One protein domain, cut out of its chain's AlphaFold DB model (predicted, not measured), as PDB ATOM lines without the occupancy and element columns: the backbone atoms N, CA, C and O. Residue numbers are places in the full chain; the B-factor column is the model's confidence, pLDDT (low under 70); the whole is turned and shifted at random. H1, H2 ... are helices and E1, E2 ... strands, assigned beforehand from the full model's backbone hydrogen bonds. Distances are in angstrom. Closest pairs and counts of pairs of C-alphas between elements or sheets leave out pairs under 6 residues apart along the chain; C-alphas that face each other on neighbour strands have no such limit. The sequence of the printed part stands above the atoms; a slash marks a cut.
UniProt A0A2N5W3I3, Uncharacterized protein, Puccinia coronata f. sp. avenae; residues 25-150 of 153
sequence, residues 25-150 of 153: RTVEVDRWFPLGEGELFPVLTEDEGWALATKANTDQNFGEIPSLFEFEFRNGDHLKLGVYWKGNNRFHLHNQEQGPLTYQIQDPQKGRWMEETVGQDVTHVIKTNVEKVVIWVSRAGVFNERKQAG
ATOM      1  N   ARG A  25     389.446 283.496 377.576       81.00
ATOM      2  CA  ARG A  25     388.835 283.661 378.894       81.00
ATOM      3  C   ARG A  25     387.578 282.819 378.930       81.00
ATOM      4  O   ARG A  25     386.656 283.032 378.151       81.00
ATOM      5  N   THR A  26     387.548 281.858 379.842       84.44
ATOM      6  CA  THR A  26     386.394 280.984 380.042       84.44
ATOM      7  C   THR A  26     385.609 281.450 381.264       84.44
ATOM      8  O   THR A  26     386.185 281.586 382.343       84.44
ATOM      9  N   VAL A  27     384.307 281.686 381.104       89.69
ATOM     10  CA  VAL A  27     383.392 282.132 382.166       89.69
ATOM     11  C   VAL A  27     382.271 281.110 382.309       89.69
ATOM     12  O   VAL A  27     381.620 280.772 381.325       89.69
ATOM     13  N   GLU A  28     382.041 280.589 383.514       89.56
ATOM     14  CA  GLU A  28     380.869 279.744 383.771       89.56
ATOM     15  C   GLU A  28     379.620 280.613 383.972       89.56
ATOM     16  O   GLU A  28     379.658 281.594 384.711       89.56
ATOM     17  N   VAL A  29     378.516 280.225 383.331       88.62
ATOM     18  CA  VAL A  29     377.210 280.887 383.423       88.62
ATOM     19  C   VAL A  29     376.170 279.865 383.876       88.62
ATOM     20  O   VAL A  29     375.993 278.815 383.253       88.62
ATOM     21  N   ASP A  30     375.458 280.170 384.958       88.00
ATOM     22  CA  ASP A  30     374.487 279.270 385.586       88.00
ATOM     23  C   ASP A  30     373.118 279.914 385.862       88.00
ATOM     24  O   ASP A  30     372.201 279.248 386.351       88.00
ATOM     25  N   ARG A  31     372.942 281.187 385.497       89.38
ATOM     26  CA  ARG A  31     371.712 281.926 385.761       89.38
ATOM     27  C   ARG A  31     370.618 281.588 384.750       89.38
ATOM     28  O   ARG A  31     370.643 282.048 383.616       89.38
ATOM     29  N   TRP A  32     369.619 280.831 385.195       90.44
ATOM     30  CA  TRP A  32     368.399 280.546 384.436       90.44
ATOM     31  C   TRP A  32     367.189 281.233 385.069       90.44
ATOM     32  O   TRP A  32     367.010 281.196 386.285       90.44
ATOM     33  N   PHE A  33     366.324 281.792 384.231       89.25
ATOM     34  CA  PHE A  33     365.031 282.347 384.600       89.25
ATOM     35  C   PHE A  33     363.929 281.333 384.267       89.25
ATOM     36  O   PHE A  33     363.804 280.945 383.102       89.25
ATOM     37  N   PRO A  34     363.152 280.860 385.256       90.31
ATOM     38  CA  PRO A  34     361.998 280.009 384.988       90.31
ATOM     39  C   PRO A  34     360.876 280.825 384.339       90.31
ATOM     40  O   PRO A  34     360.747 282.018 384.606       90.31
ATOM     41  N   LEU A  35     360.053 280.171 383.524       85.94
ATOM     42  CA  LEU A  35     358.757 280.695 383.109       85.94
ATOM     43  C   LEU A  35     357.677 280.238 384.087       85.94
ATOM     44  O   LEU A  35     357.609 279.062 384.456       85.94
ATOM     45  N   GLY A  36     356.827 281.176 384.485       80.81
ATOM     46  CA  GLY A  36     355.588 280.899 385.192       80.81
ATOM     47  C   GLY A  36     354.558 280.191 384.312       80.81
ATOM     48  O   GLY A  36     354.656 280.139 383.085       80.81
ATOM     49  N   GLU A  37     353.530 279.639 384.952       76.88
ATOM     50  CA  GLU A  37     352.407 279.028 384.244       76.88
ATOM     51  C   GLU A  37     351.688 280.075 383.378       76.88
ATOM     52  O   GLU A  37     351.266 281.121 383.865       76.88
ATOM     53  N   GLY A  38     351.573 279.799 382.077       76.12
ATOM     54  CA  GLY A  38     350.971 280.719 381.108       76.12
ATOM     55  C   GLY A  38     351.883 281.858 380.640       76.12
ATOM     56  O   GLY A  38     351.481 282.613 379.754       76.12
ATOM     57  N   GLU A  39     353.105 281.978 381.170       78.69
ATOM     58  CA  GLU A  39     354.090 282.924 380.646       78.69
ATOM     59  C   GLU A  39     354.650 282.439 379.307       78.69
ATOM     60  O   GLU A  39     354.942 281.257 379.102       78.69
ATOM     61  N   LEU A  40     354.810 283.379 378.378       76.19
ATOM     62  CA  LEU A  40     355.446 283.135 377.092       76.19
ATOM     63  C   LEU A  40     356.906 283.576 377.151       76.19
ATOM     64  O   LEU A  40     357.262 284.519 377.859       76.19
ATOM     65  N   PHE A  41     357.748 282.912 376.362       78.38
ATOM     66  CA  PHE A  41     359.112 283.376 376.152       78.38
ATOM     67  C   PHE A  41     359.109 284.793 375.559       78.38
ATOM     68  O   PHE A  41     358.218 285.109 374.761       78.38
ATOM     69  N   PRO A  42     360.096 285.637 375.910       74.12
ATOM     70  CA  PRO A  42     360.258 286.935 375.272       74.12
ATOM     71  C   PRO A  42     360.332 286.745 373.756       74.12
ATOM     72  O   PRO A  42     361.153 285.973 373.263       74.12
ATOM     73  N   VAL A  43     359.447 287.412 373.017       72.31
ATOM     74  CA  VAL A  43     359.483 287.371 371.555       72.31
ATOM     75  C   VAL A  43     360.647 288.244 371.113       72.31
ATOM     76  O   VAL A  43     360.628 289.447 371.352       72.31
ATOM     77  N   LEU A  44     361.656 287.625 370.504       78.38
ATOM     78  CA  LEU A  44     362.770 288.324 369.877       78.38
ATOM     79  C   LEU A  44     362.562 288.354 368.368       78.38
ATOM     80  O   LEU A  44     362.205 287.343 367.759       78.38
ATOM     81  N   THR A  45     362.780 289.518 367.765       75.06
ATOM     82  CA  THR A  45     362.595 289.707 366.326       75.06
ATOM     83  C   THR A  45     363.853 290.239 365.648       75.06
ATOM     84  O   THR A  45     364.643 290.991 366.223       75.06
ATOM     85  N   GLU A  46     364.014 289.898 364.371       74.12
ATOM     86  CA  GLU A  46     365.069 290.467 363.518       74.12
ATOM     87  C   GLU A  46     364.954 291.992 363.414       74.12
ATOM     88  O   GLU A  46     365.965 292.697 363.400       74.12
ATOM     89  N   ASP A  47     363.725 292.513 363.455       72.31
ATOM     90  CA  ASP A  47     363.436 293.948 363.452       72.31
ATOM     91  C   ASP A  47     363.850 294.642 364.765       72.31
ATOM     92  O   ASP A  47     363.918 295.866 364.820       72.31
ATOM     93  N   GLU A  48     364.203 293.895 365.811       72.88
ATOM     94  CA  GLU A  48     364.798 294.390 367.061       72.88
ATOM     95  C   GLU A  48     366.322 294.186 367.109       72.88
ATOM     96  O   GLU A  48     366.965 294.536 368.097       72.88
ATOM     97  N   GLY A  49     366.915 293.676 366.024       75.88
ATOM     98  CA  GLY A  49     368.350 293.416 365.925       75.88
ATOM     99  C   GLY A  49     368.775 292.061 366.486       75.88
ATOM    100  O   GLY A  49     369.952 291.891 366.806       75.88
ATOM    101  N   TRP A  50     367.845 291.106 366.591       82.75
ATOM    102  CA  TRP A  50     368.124 289.729 366.993       82.75
ATOM    103  C   TRP A  50     368.155 288.791 365.794       82.75
ATOM    104  O   TRP A  50     367.196 288.708 365.040       82.75
ATOM    105  N   ALA A  51     369.232 288.036 365.642       82.62
ATOM    106  CA  ALA A  51     369.310 286.964 364.668       82.62
ATOM    107  C   ALA A  51     369.057 285.626 365.365       82.62
ATOM    108  O   ALA A  51     369.639 285.332 366.416       82.62
ATOM    109  N   LEU A  52     368.188 284.813 364.767       80.31
ATOM    110  CA  LEU A  52     368.045 283.407 365.122       80.31
ATOM    111  C   LEU A  52     369.186 282.619 364.473       80.31
ATOM    112  O   LEU A  52     369.567 282.900 363.339       80.31
ATOM    113  N   ALA A  53     369.710 281.610 365.165       70.88
ATOM    114  CA  ALA A  53     370.701 280.707 364.588       70.88
ATOM    115  C   ALA A  53     370.156 280.036 363.309       70.88
ATOM    116  O   ALA A  53     369.284 279.169 363.385       70.88
ATOM    117  N   THR A  54     370.668 280.416 362.134       57.72
ATOM    118  CA  THR A  54     370.130 279.957 360.845       57.72
ATOM    119  C   THR A  54     370.808 278.700 360.305       57.72
ATOM    120  O   THR A  54     370.189 277.991 359.506       57.72
ATOM    121  N   LYS A  55     372.042 278.345 360.719       46.97
ATOM    122  CA  LYS A  55     372.687 277.123 360.196       46.97
ATOM    123  C   LYS A  55     373.907 276.611 360.980       46.97
ATOM    124  O   LYS A  55     375.011 277.107 360.811       46.97
ATOM    125  N   ALA A  56     373.710 275.517 361.716       38.28
ATOM    126  CA  ALA A  56     374.611 274.356 361.744       38.28
ATOM    127  C   ALA A  56     373.821 273.150 362.294       38.28
ATOM    128  O   ALA A  56     373.810 272.897 363.489       38.28
ATOM    129  N   ASN A  57     373.090 272.451 361.414       39.00
ATOM    130  CA  ASN A  57     372.389 271.187 361.688       39.00
ATOM    131  C   ASN A  57     371.606 271.097 363.013       39.00
ATOM    132  O   ASN A  57     372.025 270.443 363.964       39.00
ATOM    133  N   THR A  58     370.371 271.594 363.011       44.16
ATOM    134  CA  THR A  58     369.361 271.288 364.042       44.16
ATOM    135  C   THR A  58     368.946 269.800 364.085       44.16
ATOM    136  O   THR A  58     368.160 269.420 364.950       44.16
ATOM    137  N   ASP A  59     369.509 268.967 363.194       42.81
ATOM    138  CA  ASP A  59     369.271 267.522 363.064       42.81
ATOM    139  C   ASP A  59     370.525 266.639 363.247       42.81
ATOM    140  O   ASP A  59     370.457 265.430 363.021       42.81
ATOM    141  N   GLN A  60     371.682 267.175 363.659       40.38
ATOM    142  CA  GLN A  60     372.855 266.328 363.919       40.38
ATOM    143  C   GLN A  60     373.143 266.200 365.407       40.38
ATOM    144  O   GLN A  60     373.264 267.185 366.126       40.38
ATOM    145  N   ASN A  61     373.292 264.947 365.839       46.06
ATOM    146  CA  ASN A  61     373.939 264.578 367.090       46.06
ATOM    147  C   ASN A  61     375.188 265.448 367.288       46.06
ATOM    148  O   ASN A  61     376.149 265.340 366.524       46.06
ATOM    149  N   PHE A  62     375.146 266.334 368.282       52.50
ATOM    150  CA  PHE A  62     376.239 267.239 368.604       52.50
ATOM    151  C   PHE A  62     377.480 266.420 368.995       52.50
ATOM    152  O   PHE A  62     377.490 265.748 370.024       52.50
ATOM    153  N   GLY A  63     378.511 266.424 368.148       52.00
ATOM    154  CA  GLY A  63     379.818 265.835 368.458       52.00
ATOM    155  C   GLY A  63     380.728 266.803 369.224       52.00
ATOM    156  O   GLY A  63     380.395 267.969 369.408       52.00
ATOM    157  N   GLU A  64     381.921 266.342 369.614       51.56
ATOM    158  CA  GLU A  64     382.949 267.144 370.316       51.56
ATOM    159  C   GLU A  64     383.605 268.245 369.453       51.56
ATOM    160  O   GLU A  64     384.511 268.945 369.909       51.56
ATOM    161  N   ILE A  65     383.190 268.394 368.192       53.97
ATOM    162  CA  ILE A  65     383.776 269.346 367.246       53.97
ATOM    163  C   ILE A  65     382.969 270.645 367.295       53.97
ATOM    164  O   ILE A  65     381.740 270.595 367.176       53.97
ATOM    165  N   PRO A  66     383.624 271.812 367.433       56.12
ATOM    166  CA  PRO A  66     382.906 273.063 367.498       56.12
ATOM    167  C   PRO A  66     382.160 273.349 366.198       56.12
ATOM    168  O   PRO A  66     382.769 273.494 365.141       56.12
ATOM    169  N   SER A  67     380.831 273.417 366.276       62.12
ATOM    170  CA  SER A  67     380.008 273.856 365.154       62.12
ATOM    171  C   SER A  67     379.987 275.382 365.193       62.12
ATOM    172  O   SER A  67     379.531 275.988 366.158       62.12
ATOM    173  N   LEU A  68     380.566 276.039 364.191       61.38
ATOM    174  CA  LEU A  68     380.453 277.492 364.091       61.38
ATOM    175  C   LEU A  68     379.023 277.817 363.653       61.38
ATOM    176  O   LEU A  68     378.606 277.363 362.590       61.38
ATOM    177  N   PHE A  69     378.281 278.569 364.466       68.38
ATOM    178  CA  PHE A  69     376.968 279.059 364.066       68.38
ATOM    179  C   PHE A  69     377.132 280.476 363.537       68.38
ATOM    180  O   PHE A  69     377.607 281.379 364.231       68.38
ATOM    181  N   GLU A  70     376.744 280.646 362.281       66.75
ATOM    182  CA  GLU A  70     376.599 281.956 361.668       66.75
ATOM    183  C   GLU A  70     375.141 282.396 361.816       66.75
ATOM    184  O   GLU A  70     374.201 281.634 361.567       66.75
ATOM    185  N   PHE A  71     374.974 283.622 362.292       74.62
ATOM    186  CA  PHE A  71     373.699 284.273 362.543       74.62
ATOM    187  C   PHE A  71     373.545 285.355 361.483       74.62
ATOM    188  O   PHE A  71     374.246 286.365 361.522       74.62
ATOM    189  N   GLU A  72     372.682 285.118 360.502       69.88
ATOM    190  CA  GLU A  72     372.443 286.047 359.397       69.88
ATOM    191  C   GLU A  72     371.233 286.935 359.697       69.88
ATOM    192  O   GLU A  72     370.161 286.445 360.050       69.88
ATOM    193  N   PHE A  73     371.404 288.245 359.548       69.94
ATOM    194  CA  PHE A  73     370.331 289.230 359.625       69.94
ATOM    195  C   PHE A  73     369.716 289.488 358.244       69.94
ATOM    196  O   PHE A  73     370.371 289.357 357.213       69.94
ATOM    197  N   ARG A  74     368.470 289.984 358.212       65.62
ATOM    198  CA  ARG A  74     367.759 290.345 356.964       65.62
ATOM    199  C   ARG A  74     368.496 291.339 356.066       65.62
ATOM    200  O   ARG A  74     368.255 291.367 354.863       65.62
ATOM    201  N   ASN A  75     369.333 292.197 356.646       69.12
ATOM    202  CA  ASN A  75     370.113 293.192 355.910       69.12
ATOM    203  C   ASN A  75     371.381 292.604 355.260       69.12
ATOM    204  O   ASN A  75     372.110 293.350 354.609       69.12
ATOM    205  N   GLY A  76     371.634 291.300 355.423       71.69
ATOM    206  CA  GLY A  76     372.830 290.618 354.941       71.69
ATOM    207  C   GLY A  76     374.039 290.754 355.868       71.69
ATOM    208  O   GLY A  76     375.111 290.283 355.511       71.69
ATOM    209  N   ASP A  77     373.901 291.381 357.043       79.06
ATOM    210  CA  ASP A  77     374.947 291.330 358.063       79.06
ATOM    211  C   ASP A  77     374.985 289.940 358.705       79.06
ATOM    212  O   ASP A  77     373.959 289.279 358.875       79.06
ATOM    213  N   HIS A  78     376.171 289.521 359.134       80.31
ATOM    214  CA  HIS A  78     376.373 288.242 359.804       80.31
ATOM    215  C   HIS A  78     377.040 288.459 361.166       80.31
ATOM    216  O   HIS A  78     377.862 289.366 361.314       80.31
ATOM    217  N   LEU A  79     376.706 287.618 362.143       83.12
ATOM    218  CA  LEU A  79     377.445 287.468 363.397       83.12
ATOM    219  C   LEU A  79     377.926 286.033 363.544       83.12
ATOM    220  O   LEU A  79     377.230 285.081 363.185       83.12
ATOM    221  N   LYS A  80     379.108 285.882 364.123       80.31
ATOM    222  CA  LYS A  80     379.759 284.607 364.378       80.31
ATOM    223  C   LYS A  80     379.813 284.353 365.871       80.31
ATOM    224  O   LYS A  80     380.564 284.984 366.613       80.31
ATOM    225  N   LEU A  81     379.034 283.368 366.299       83.12
ATOM    226  CA  LEU A  81     379.116 282.823 367.643       83.12
ATOM    227  C   LEU A  81     379.403 281.328 367.506       83.12
ATOM    228  O   LEU A  81     378.599 280.557 366.986       83.12
ATOM    229  N   GLY A  82     380.586 280.910 367.945       81.44
ATOM    230  CA  GLY A  82     380.941 279.499 368.004       81.44
ATOM    231  C   GLY A  82     380.099 278.813 369.069       81.44
ATOM    232  O   GLY A  82     380.119 279.243 370.220       81.44
ATOM    233  N   VAL A  83     379.378 277.751 368.709       80.88
ATOM    234  CA  VAL A  83     378.526 277.028 369.657       80.88
ATOM    235  C   VAL A  83     378.863 275.552 369.629       80.88
ATOM    236  O   VAL A  83     378.826 274.901 368.587       80.88
ATOM    237  N   TYR A  84     379.202 274.993 370.784       78.06
ATOM    238  CA  TYR A  84     379.608 273.597 370.832       78.06
ATOM    239  C   TYR A  84     379.338 272.924 372.161       78.06
ATOM    240  O   TYR A  84     379.305 273.552 373.215       78.06
ATOM    241  N   TRP A  85     379.164 271.610 372.096       74.62
ATOM    242  CA  TRP A  85     379.007 270.772 373.269       74.62
ATOM    243  C   TRP A  85     380.348 270.156 373.627       74.62
ATOM    244  O   TRP A  85     381.065 269.648 372.767       74.62
ATOM    245  N   LYS A  86     380.698 270.200 374.910       74.69
ATOM    246  CA  LYS A  86     381.899 269.543 375.422       74.69
ATOM    247  C   LYS A  86     381.532 268.666 376.609       74.69
ATOM    248  O   LYS A  86     381.330 269.144 377.724       74.69
ATOM    249  N   GLY A  87     381.474 267.360 376.368       72.00
ATOM    250  CA  GLY A  87     380.971 266.390 377.338       72.00
ATOM    251  C   GLY A  87     379.449 266.454 377.515       72.00
ATOM    252  O   GLY A  87     378.749 267.177 376.813       72.00
ATOM    253  N   ASN A  88     378.933 265.689 378.478       70.75
ATOM    254  CA  ASN A  88     377.502 265.354 378.548       70.75
ATOM    255  C   ASN A  88     376.581 266.481 379.047       70.75
ATOM    256  O   ASN A  88     375.371 266.285 379.107       70.75
ATOM    257  N   ASN A  89     377.121 267.623 379.482       79.50
ATOM    258  CA  ASN A  89     376.303 268.671 380.096       79.50
ATOM    259  C   ASN A  89     376.872 270.090 380.022       79.50
ATOM    260  O   ASN A  89     376.507 270.943 380.839       79.50
ATOM    261  N   ARG A  90     377.810 270.344 379.108       83.31
ATOM    262  CA  ARG A  90     378.394 271.675 378.958       83.31
ATOM    263  C   ARG A  90     378.214 272.164 377.545       83.31
ATOM    264  O   ARG A  90     378.669 271.545 376.586       83.31
ATOM    265  N   PHE A  91     377.575 273.310 377.482       84.44
ATOM    266  CA  PHE A  91     377.296 274.057 376.287       84.44
ATOM    267  C   PHE A  91     378.211 275.282 376.277       84.44
ATOM    268  O   PHE A  91     378.264 276.025 377.253       84.44
ATOM    269  N   HIS A  92     378.987 275.449 375.217       87.50
ATOM    270  CA  HIS A  92     380.001 276.486 375.098       87.50
ATOM    271  C   HIS A  92     379.589 277.499 374.034       87.50
ATOM    272  O   HIS A  92     379.226 277.108 372.926       87.50
ATOM    273  N   LEU A  93     379.695 278.784 374.366       88.75
ATOM    274  CA  LEU A  93     379.469 279.914 373.469       88.75
ATOM    275  C   LEU A  93     380.736 280.747 373.377       88.75
ATOM    276  O   LEU A  93     381.156 281.324 374.375       88.75
ATOM    277  N   HIS A  94     381.338 280.816 372.199       88.88
ATOM    278  CA  HIS A  94     382.580 281.536 371.962       88.88
ATOM    279  C   HIS A  94     382.360 282.678 370.975       88.88
ATOM    280  O   HIS A  94     381.973 282.452 369.827       88.88
ATOM    281  N   ASN A  95     382.602 283.905 371.423       88.38
ATOM    282  CA  ASN A  95     382.407 285.096 370.610       88.38
ATOM    283  C   ASN A  95     383.640 285.395 369.750       88.38
ATOM    284  O   ASN A  95     384.691 285.735 370.289       88.38
ATOM    285  N   GLN A  96     383.477 285.311 368.427       82.88
ATOM    286  CA  GLN A  96     384.523 285.606 367.439       82.88
ATOM    287  C   GLN A  96     384.354 286.986 366.782       82.88
ATOM    288  O   GLN A  96     385.101 287.333 365.867       82.88
ATOM    289  N   GLU A  97     383.362 287.766 367.211       84.81
ATOM    290  CA  GLU A  97     383.079 289.087 366.663       84.81
ATOM    291  C   GLU A  97     383.960 290.176 367.280       84.81
ATOM    292  O   GLU A  97     384.402 290.101 368.430       84.81
ATOM    293  N   GLN A  98     384.161 291.252 366.515       82.50
ATOM    294  CA  GLN A  98     384.801 292.473 367.007       82.50
ATOM    295  C   GLN A  98     383.814 293.255 367.882       82.50
ATOM    296  O   GLN A  98     383.191 294.223 367.449       82.50
ATOM    297  N   GLY A  99     383.644 292.801 369.121       85.06
ATOM    298  CA  GLY A  99     382.826 293.462 370.131       85.06
ATOM    299  C   GLY A  99     381.947 292.505 370.933       85.06
ATOM    300  O   GLY A  99     381.857 291.316 370.630       85.06
ATOM    301  N   PRO A 100     381.304 293.009 371.998       88.69
ATOM    302  CA  PRO A 100     380.423 292.203 372.827       88.69
ATOM    303  C   PRO A 100     379.134 291.814 372.090       88.69
ATOM    304  O   PRO A 100     378.486 292.644 371.445       88.69
ATOM    305  N   LEU A 101     378.727 290.558 372.258       89.44
ATOM    306  CA  LEU A 101     377.448 290.034 371.784       89.44
ATOM    307  C   LEU A 101     376.534 289.757 372.970       89.44
ATOM    308  O   LEU A 101     376.989 289.282 374.007       89.44
ATOM    309  N   THR A 102     375.246 290.039 372.820       90.94
ATOM    310  CA  THR A 102     374.220 289.571 373.759       90.94
ATOM    311  C   THR A 102     373.551 288.354 373.153       90.94
ATOM    312  O   THR A 102     373.200 288.367 371.976       90.94
ATOM    313  N   TYR A 103     373.402 287.296 373.938       89.44
ATOM    314  CA  TYR A 103     372.671 286.115 373.517       89.44
ATOM    315  C   TYR A 103     371.511 285.847 374.463       89.44
ATOM    316  O   TYR A 103     371.602 286.104 375.663       89.44
ATOM    317  N   GLN A 104     370.450 285.264 373.918       89.25
ATOM    318  CA  GLN A 104     369.377 284.667 374.690       89.25
ATOM    319  C   GLN A 104     369.295 283.180 374.359       89.25
ATOM    320  O   GLN A 104     369.282 282.795 373.190       89.25
ATOM    321  N   ILE A 105     369.236 282.342 375.392       87.62
ATOM    322  CA  ILE A 105     369.051 280.899 375.244       87.62
ATOM    323  C   ILE A 105     367.737 280.509 375.879       87.62
ATOM    324  O   ILE A 105     367.485 280.793 377.048       87.62
ATOM    325  N   GLN A 106     366.936 279.787 375.117       86.75
ATOM    326  CA  GLN A 106     365.699 279.188 375.564       86.75
ATOM    327  C   GLN A 106     365.874 277.671 375.675       86.75
ATOM    328  O   GLN A 106     366.395 277.013 374.773       86.75
ATOM    329  N   ASP A 107     365.385 277.125 376.785       86.56
ATOM    330  CA  ASP A 107     365.226 275.700 377.055       86.56
ATOM    331  C   ASP A 107     363.714 275.396 377.062       86.56
ATOM    332  O   ASP A 107     363.045 275.572 378.090       86.56
ATOM    333  N   PRO A 108     363.142 274.986 375.909       78.75
ATOM    334  CA  PRO A 108     361.706 274.741 375.793       78.75
ATOM    335  C   PRO A 108     361.244 273.562 376.651       78.75
ATOM    336  O   PRO A 108     360.106 273.546 377.103       78.75
ATOM    337  N   GLN A 109     362.121 272.579 376.884       83.69
ATOM    338  CA  GLN A 109     361.784 271.361 377.622       83.69
ATOM    339  C   GLN A 109     361.559 271.641 379.107       83.69
ATOM    340  O   GLN A 109     360.719 271.000 379.736       83.69
ATOM    341  N   LYS A 110     362.312 272.590 379.670       85.75
ATOM    342  CA  LYS A 110     362.213 272.962 381.086       85.75
ATOM    343  C   LYS A 110     361.475 274.272 381.333       85.75
ATOM    344  O   LYS A 110     361.390 274.676 382.488       85.75
ATOM    345  N   GLY A 111     360.979 274.935 380.286       87.69
ATOM    346  CA  GLY A 111     360.268 276.208 380.418       87.69
ATOM    347  C   GLY A 111     361.127 277.273 381.097       87.69
ATOM    348  O   GLY A 111     360.713 277.861 382.087       87.69
ATOM    349  N   ARG A 112     362.364 277.473 380.631       89.50
ATOM    350  CA  ARG A 112     363.296 278.448 381.218       89.50
ATOM    351  C   ARG A 112     364.173 279.087 380.153       89.50
ATOM    352  O   ARG A 112     364.372 278.516 379.082       89.50
ATOM    353  N   TRP A 113     364.722 280.252 380.453       90.62
ATOM    354  CA  TRP A 113     365.585 280.991 379.539       90.62
ATOM    355  C   TRP A 113     366.739 281.670 380.278       90.62
ATOM    356  O   TRP A 113     366.752 281.734 381.505       90.62
ATOM    357  N   MET A 114     367.732 282.151 379.541       90.94
ATOM    358  CA  MET A 114     368.814 282.988 380.057       90.94
ATOM    359  C   MET A 114     369.197 284.050 379.035       90.94
ATOM    360  O   MET A 114     369.021 283.839 377.837       90.94
ATOM    361  N   GLU A 115     369.737 285.163 379.514       90.88
ATOM    362  CA  GLU A 115     370.299 286.239 378.702       90.88
ATOM    363  C   GLU A 115     371.623 286.660 379.320       90.88
ATOM    364  O   GLU A 115     371.697 286.863 380.530       90.88
ATOM    365  N   GLU A 116     372.655 286.775 378.494       91.88
ATOM    366  CA  GLU A 116     373.978 287.209 378.928       91.88
ATOM    367  C   GLU A 116     374.707 287.946 377.805       91.88
ATOM    368  O   GLU A 116     374.416 287.774 376.616       91.88
ATOM    369  N   THR A 117     375.708 288.737 378.187       91.50
ATOM    370  CA  THR A 117     376.622 289.397 377.252       91.50
ATOM    371  C   THR A 117     377.994 288.738 377.305       91.50
ATOM    372  O   THR A 117     378.638 288.708 378.351       91.50
ATOM    373  N   VAL A 118     378.467 288.249 376.164       88.88
ATOM    374  CA  VAL A 118     379.796 287.658 376.000       88.88
ATOM    375  C   VAL A 118     380.736 288.667 375.340       88.88
ATOM    376  O   VAL A 118     380.447 289.221 374.278       88.88
ATOM    377  N   GLY A 119     381.869 288.937 375.988       88.31
ATOM    378  CA  GLY A 119     382.918 289.804 375.442       88.31
ATOM    379  C   GLY A 119     383.626 289.176 374.240       88.31
ATOM    380  O   GLY A 119     383.480 287.986 373.983       88.31
ATOM    381  N   GLN A 120     384.396 289.972 373.503       87.56
ATOM    382  CA  GLN A 120     385.235 289.473 372.409       87.56
ATOM    383  C   GLN A 120     386.248 288.435 372.924       87.56
ATOM    384  O   GLN A 120     386.848 288.646 373.981       87.56
ATOM    385  N   ASP A 121     386.436 287.338 372.184       85.94
ATOM    386  CA  ASP A 121     387.363 286.238 372.502       85.94
ATOM    387  C   ASP A 121     387.104 285.590 373.884       85.94
ATOM    388  O   ASP A 121     387.981 284.984 374.507       85.94
ATOM    389  N   VAL A 122     385.873 285.718 374.394       88.44
ATOM    390  CA  VAL A 122     385.413 285.074 375.631       88.44
ATOM    391  C   VAL A 122     384.585 283.841 375.281       88.44
ATOM    392  O   VAL A 122     383.768 283.852 374.360       88.44
ATOM    393  N   THR A 123     384.779 282.774 376.056       90.44
ATOM    394  CA  THR A 123     383.947 281.571 376.017       90.44
ATOM    395  C   THR A 123     383.062 281.506 377.256       90.44
ATOM    396  O   THR A 123     383.562 281.354 378.370       90.44
ATOM    397  N   HIS A 124     381.747 281.564 377.083       93.00
ATOM    398  CA  HIS A 124     380.794 281.228 378.136       93.00
ATOM    399  C   HIS A 124     380.549 279.720 378.162       93.00
ATOM    400  O   HIS A 124     380.375 279.090 377.120       93.00
ATOM    401  N   VAL A 125     380.534 279.136 379.358       91.44
ATOM    402  CA  VAL A 125     380.269 277.715 379.597       91.44
ATOM    403  C   VAL A 125     379.007 277.594 380.421       91.44
ATOM    404  O   VAL A 125     378.966 277.978 381.587       91.44
ATOM    405  N   ILE A 126     377.983 277.015 379.817       90.00
ATOM    406  CA  ILE A 126     376.662 276.863 380.401       90.00
ATOM    407  C   ILE A 126     376.458 275.398 380.747       90.00
ATOM    408  O   ILE A 126     376.537 274.509 379.895       90.00
ATOM    409  N   LYS A 127     376.188 275.136 382.025       88.19
ATOM    410  CA  LYS A 127     375.867 273.790 382.506       88.19
ATOM    411  C   LYS A 127     374.400 273.500 382.224       88.19
ATOM    412  O   LYS A 127     373.508 274.089 382.835       88.19
ATOM    413  N   THR A 128     374.138 272.584 381.304       82.31
ATOM    414  CA  THR A 128     372.779 272.152 380.996       82.31
ATOM    415  C   THR A 128     372.767 270.722 380.470       82.31
ATOM    416  O   THR A 128     373.641 270.325 379.712       82.31
ATOM    417  N   ASN A 129     371.770 269.942 380.884       78.00
ATOM    418  CA  ASN A 129     371.584 268.548 380.457       78.00
ATOM    419  C   ASN A 129     370.522 268.439 379.349       78.00
ATOM    420  O   ASN A 129     369.876 267.402 379.231       78.00
ATOM    421  N   VAL A 130     370.225 269.533 378.646       73.94
ATOM    422  CA  VAL A 130     369.154 269.558 377.640       73.94
ATOM    423  C   VAL A 130     369.731 269.367 376.258       73.94
ATOM    424  O   VAL A 130     370.712 269.999 375.903       73.94
ATOM    425  N   GLU A 131     369.115 268.501 375.470       67.81
ATOM    426  CA  GLU A 131     369.633 268.152 374.145       67.81
ATOM    427  C   GLU A 131     369.323 269.222 373.096       67.81
ATOM    428  O   GLU A 131     369.962 269.273 372.048       67.81
ATOM    429  N   LYS A 132     368.324 270.073 373.358       74.06
ATOM    430  CA  LYS A 132     367.856 271.096 372.422       74.06
ATOM    431  C   LYS A 132     367.689 272.429 373.129       74.06
ATOM    432  O   LYS A 132     366.988 272.524 374.135       74.06
ATOM    433  N   VAL A 133     368.303 273.454 372.553       81.06
ATOM    434  CA  VAL A 133     368.152 274.852 372.949       81.06
ATOM    435  C   VAL A 133     367.852 275.698 371.720       81.06
ATOM    436  O   VAL A 133     368.237 275.342 370.607       81.06
ATOM    437  N   VAL A 134     367.173 276.819 371.929       83.88
ATOM    438  CA  VAL A 134     367.008 277.864 370.916       83.88
ATOM    439  C   VAL A 134     367.913 279.023 371.307       83.88
ATOM    440  O   VAL A 134     367.925 279.409 372.474       83.88
ATOM    441  N   ILE A 135     368.688 279.545 370.357       85.88
ATOM    442  CA  ILE A 135     369.683 280.590 370.609       85.88
ATOM    443  C   ILE A 135     369.394 281.775 369.699       85.88
ATOM    444  O   ILE A 135     369.321 281.627 368.477       85.88
ATOM    445  N   TRP A 136     369.300 282.941 370.316       86.94
ATOM    446  CA  TRP A 136     369.198 284.234 369.660       86.94
ATOM    447  C   TRP A 136     370.431 285.060 369.991       86.94
ATOM    448  O   TRP A 136     370.936 284.985 371.112       86.94
ATOM    449  N   VAL A 137     370.908 285.854 369.037       88.56
ATOM    450  CA  VAL A 137     372.092 286.702 369.205       88.56
ATOM    451  C   VAL A 137     371.826 288.104 368.675       88.56
ATOM    452  O   VAL A 137     371.236 288.276 367.613       88.56
ATOM    453  N   SER A 138     372.322 289.108 369.387       88.62
ATOM    454  CA  SER A 138     372.397 290.494 368.941       88.62
ATOM    455  C   SER A 138     373.777 291.075 369.248       88.62
ATOM    456  O   SER A 138     374.506 290.600 370.123       88.62
ATOM    457  N   ARG A 139     374.135 292.179 368.586       87.38
ATOM    458  CA  ARG A 139     375.224 293.030 369.091       87.38
ATOM    459  C   ARG A 139     374.786 293.651 370.418       87.38
ATOM    460  O   ARG A 139     373.620 294.031 370.568       87.38
ATOM    461  N   ALA A 140     375.692 293.744 371.391       81.75
ATOM    462  CA  ALA A 140     375.354 294.372 372.663       81.75
ATOM    463  C   ALA A 140     374.983 295.854 372.458       81.75
ATOM    464  O   ALA A 140     375.555 296.538 371.613       81.75
ATOM    465  N   GLY A 141     374.003 296.342 373.222       71.94
ATOM    466  CA  GLY A 141     373.537 297.735 373.164       71.94
ATOM    467  C   GLY A 141     372.437 298.022 372.134       71.94
ATOM    468  O   GLY A 141     371.592 298.870 372.404       71.94
ATOM    469  N   VAL A 142     372.347 297.262 371.035       69.06
ATOM    470  CA  VAL A 142     371.348 297.494 369.964       69.06
ATOM    471  C   VAL A 142     369.905 297.415 370.480       69.06
ATOM    472  O   VAL A 142     369.064 298.243 370.132       69.06
ATOM    473  N   PHE A 143     369.621 296.455 371.361       60.94
ATOM    474  CA  PHE A 143     368.286 296.273 371.934       60.94
ATOM    475  C   PHE A 143     367.913 297.368 372.953       60.94
ATOM    476  O   PHE A 143     366.773 297.836 372.985       60.94
ATOM    477  N   ASN A 144     368.875 297.825 373.762       52.81
ATOM    478  CA  ASN A 144     368.626 298.848 374.784       52.81
ATOM    479  C   ASN A 144     368.366 300.229 374.170       52.81
ATOM    480  O   ASN A 144     367.516 300.965 374.669       52.81
ATOM    481  N   GLU A 145     369.033 300.560 373.062       49.69
ATOM    482  CA  GLU A 145     368.804 301.818 372.344       49.69
ATOM    483  C   GLU A 145     367.405 301.869 371.711       49.69
ATOM    484  O   GLU A 145     366.723 302.889 371.801       49.69
ATOM    485  N   ARG A 146     366.913 300.755 371.147       49.28
ATOM    486  CA  ARG A 146     365.569 300.703 370.541       49.28
ATOM    487  C   ARG A 146     364.434 300.742 371.564       49.28
ATOM    488  O   ARG A 146     363.407 301.350 371.280       49.28
ATOM    489  N   LYS A 147     364.621 300.189 372.770       47.72
ATOM    490  CA  LYS A 147     363.659 300.367 373.879       47.72
ATOM    491  C   LYS A 147     363.584 301.813 374.371       47.72
ATOM    492  O   LYS A 147     362.501 302.265 374.727       47.72
ATOM    493  N   GLN A 148     364.703 302.541 374.383       42.00
ATOM    494  CA  GLN A 148     364.713 303.965 374.748       42.00
ATOM    495  C   GLN A 148     364.165 304.869 373.635       42.00
ATOM    496  O   GLN A 148     363.619 305.926 373.930       42.00
ATOM    497  N   ALA A 149     364.259 304.440 372.375       42.28
ATOM    498  CA  ALA A 149     363.691 305.131 371.217       42.28
ATOM    499  C   ALA A 149     362.211 304.786 370.937       42.28
ATOM    500  O   ALA A 149     361.682 305.168 369.891       42.28
ATOM    501  N   GLY A 150     361.535 304.068 371.843       32.62
ATOM    502  CA  GLY A 150     360.094 303.831 371.753       32.62
ATOM    503  C   GLY A 150     359.305 305.149 371.746       32.62
ATOM    504  O   GLY A 150     359.771 306.143 372.311       32.62
TER     505      GLY A 150
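AT A GLANCE: This is residues 25 to 150 of the 153 residues of an uncharacterized protein of Puccinia coronata f. sp. avenae (UniProt A0A2N5W3I3). Two strongly twisted sheets lie face to face as a sandwich, five strands against three, with the short helix H1 beyond one end and a long loop, residues 30 to 66, between E1 and E2. The printed part has 126 residues, with the named elements E1 to E8 and then H1; it is mostly strand, though under half of its residues are in named elements. The mixed sheet runs E1 E7 E4 E3 E2, the antiparallel one E6 E5 E8. It is compact, radius of gyration of the C-alphas 14.3 A, spanning 43 by 38 by 28 A.

IN THESE COORDINATES: E1, residues 25 to 29, begins with C-alpha 25 at (388.835, 283.661, 378.894). E2 is residues 67 to 72, E3 78 to 85, 22.2 A long, and E4 90 to 95. E5, 101 to 107, and E6, 112 to 118, are each 19.6 A long. E7 is 122 to 127, E8 134 to 139. H1, 142 to 148, ends with C-alpha 148 at (364.713, 303.965, 374.748).

HOW THE PARTS SIT: E1 is parallel to E7, with N 27 and O 123 2.9 A apart. E7 and E4 are antiparallel, N 124 to O 93 being 2.8 A. E2, E3 and E4 form a meander, each strand the antiparallel neighbour of the one before: N 71 to O 79 is 2.8 A, N 82 to O 94 2.8 A. E5 and E6 are a hairpin, N 114 to O 105 2.8 A; E5 and E8 are antiparallel, N 104 to O 136 2.9 A. The sheets' facing parts are 9.2 A centre to centre. In H1 every O i to N i+4 pair is within hydrogen-bond range; H1 is not on either sheet.

THE WHOLE: The C-alphas of Glu 64 and Gly 150, the farthest apart, are 43.2 A apart. The printed part has no cut. The link E1 to E2 is long. Mean pLDDT of the printed part is 76.0; residues 54 to 70, 72 to 75, 131 and 142 to 150 are under 70.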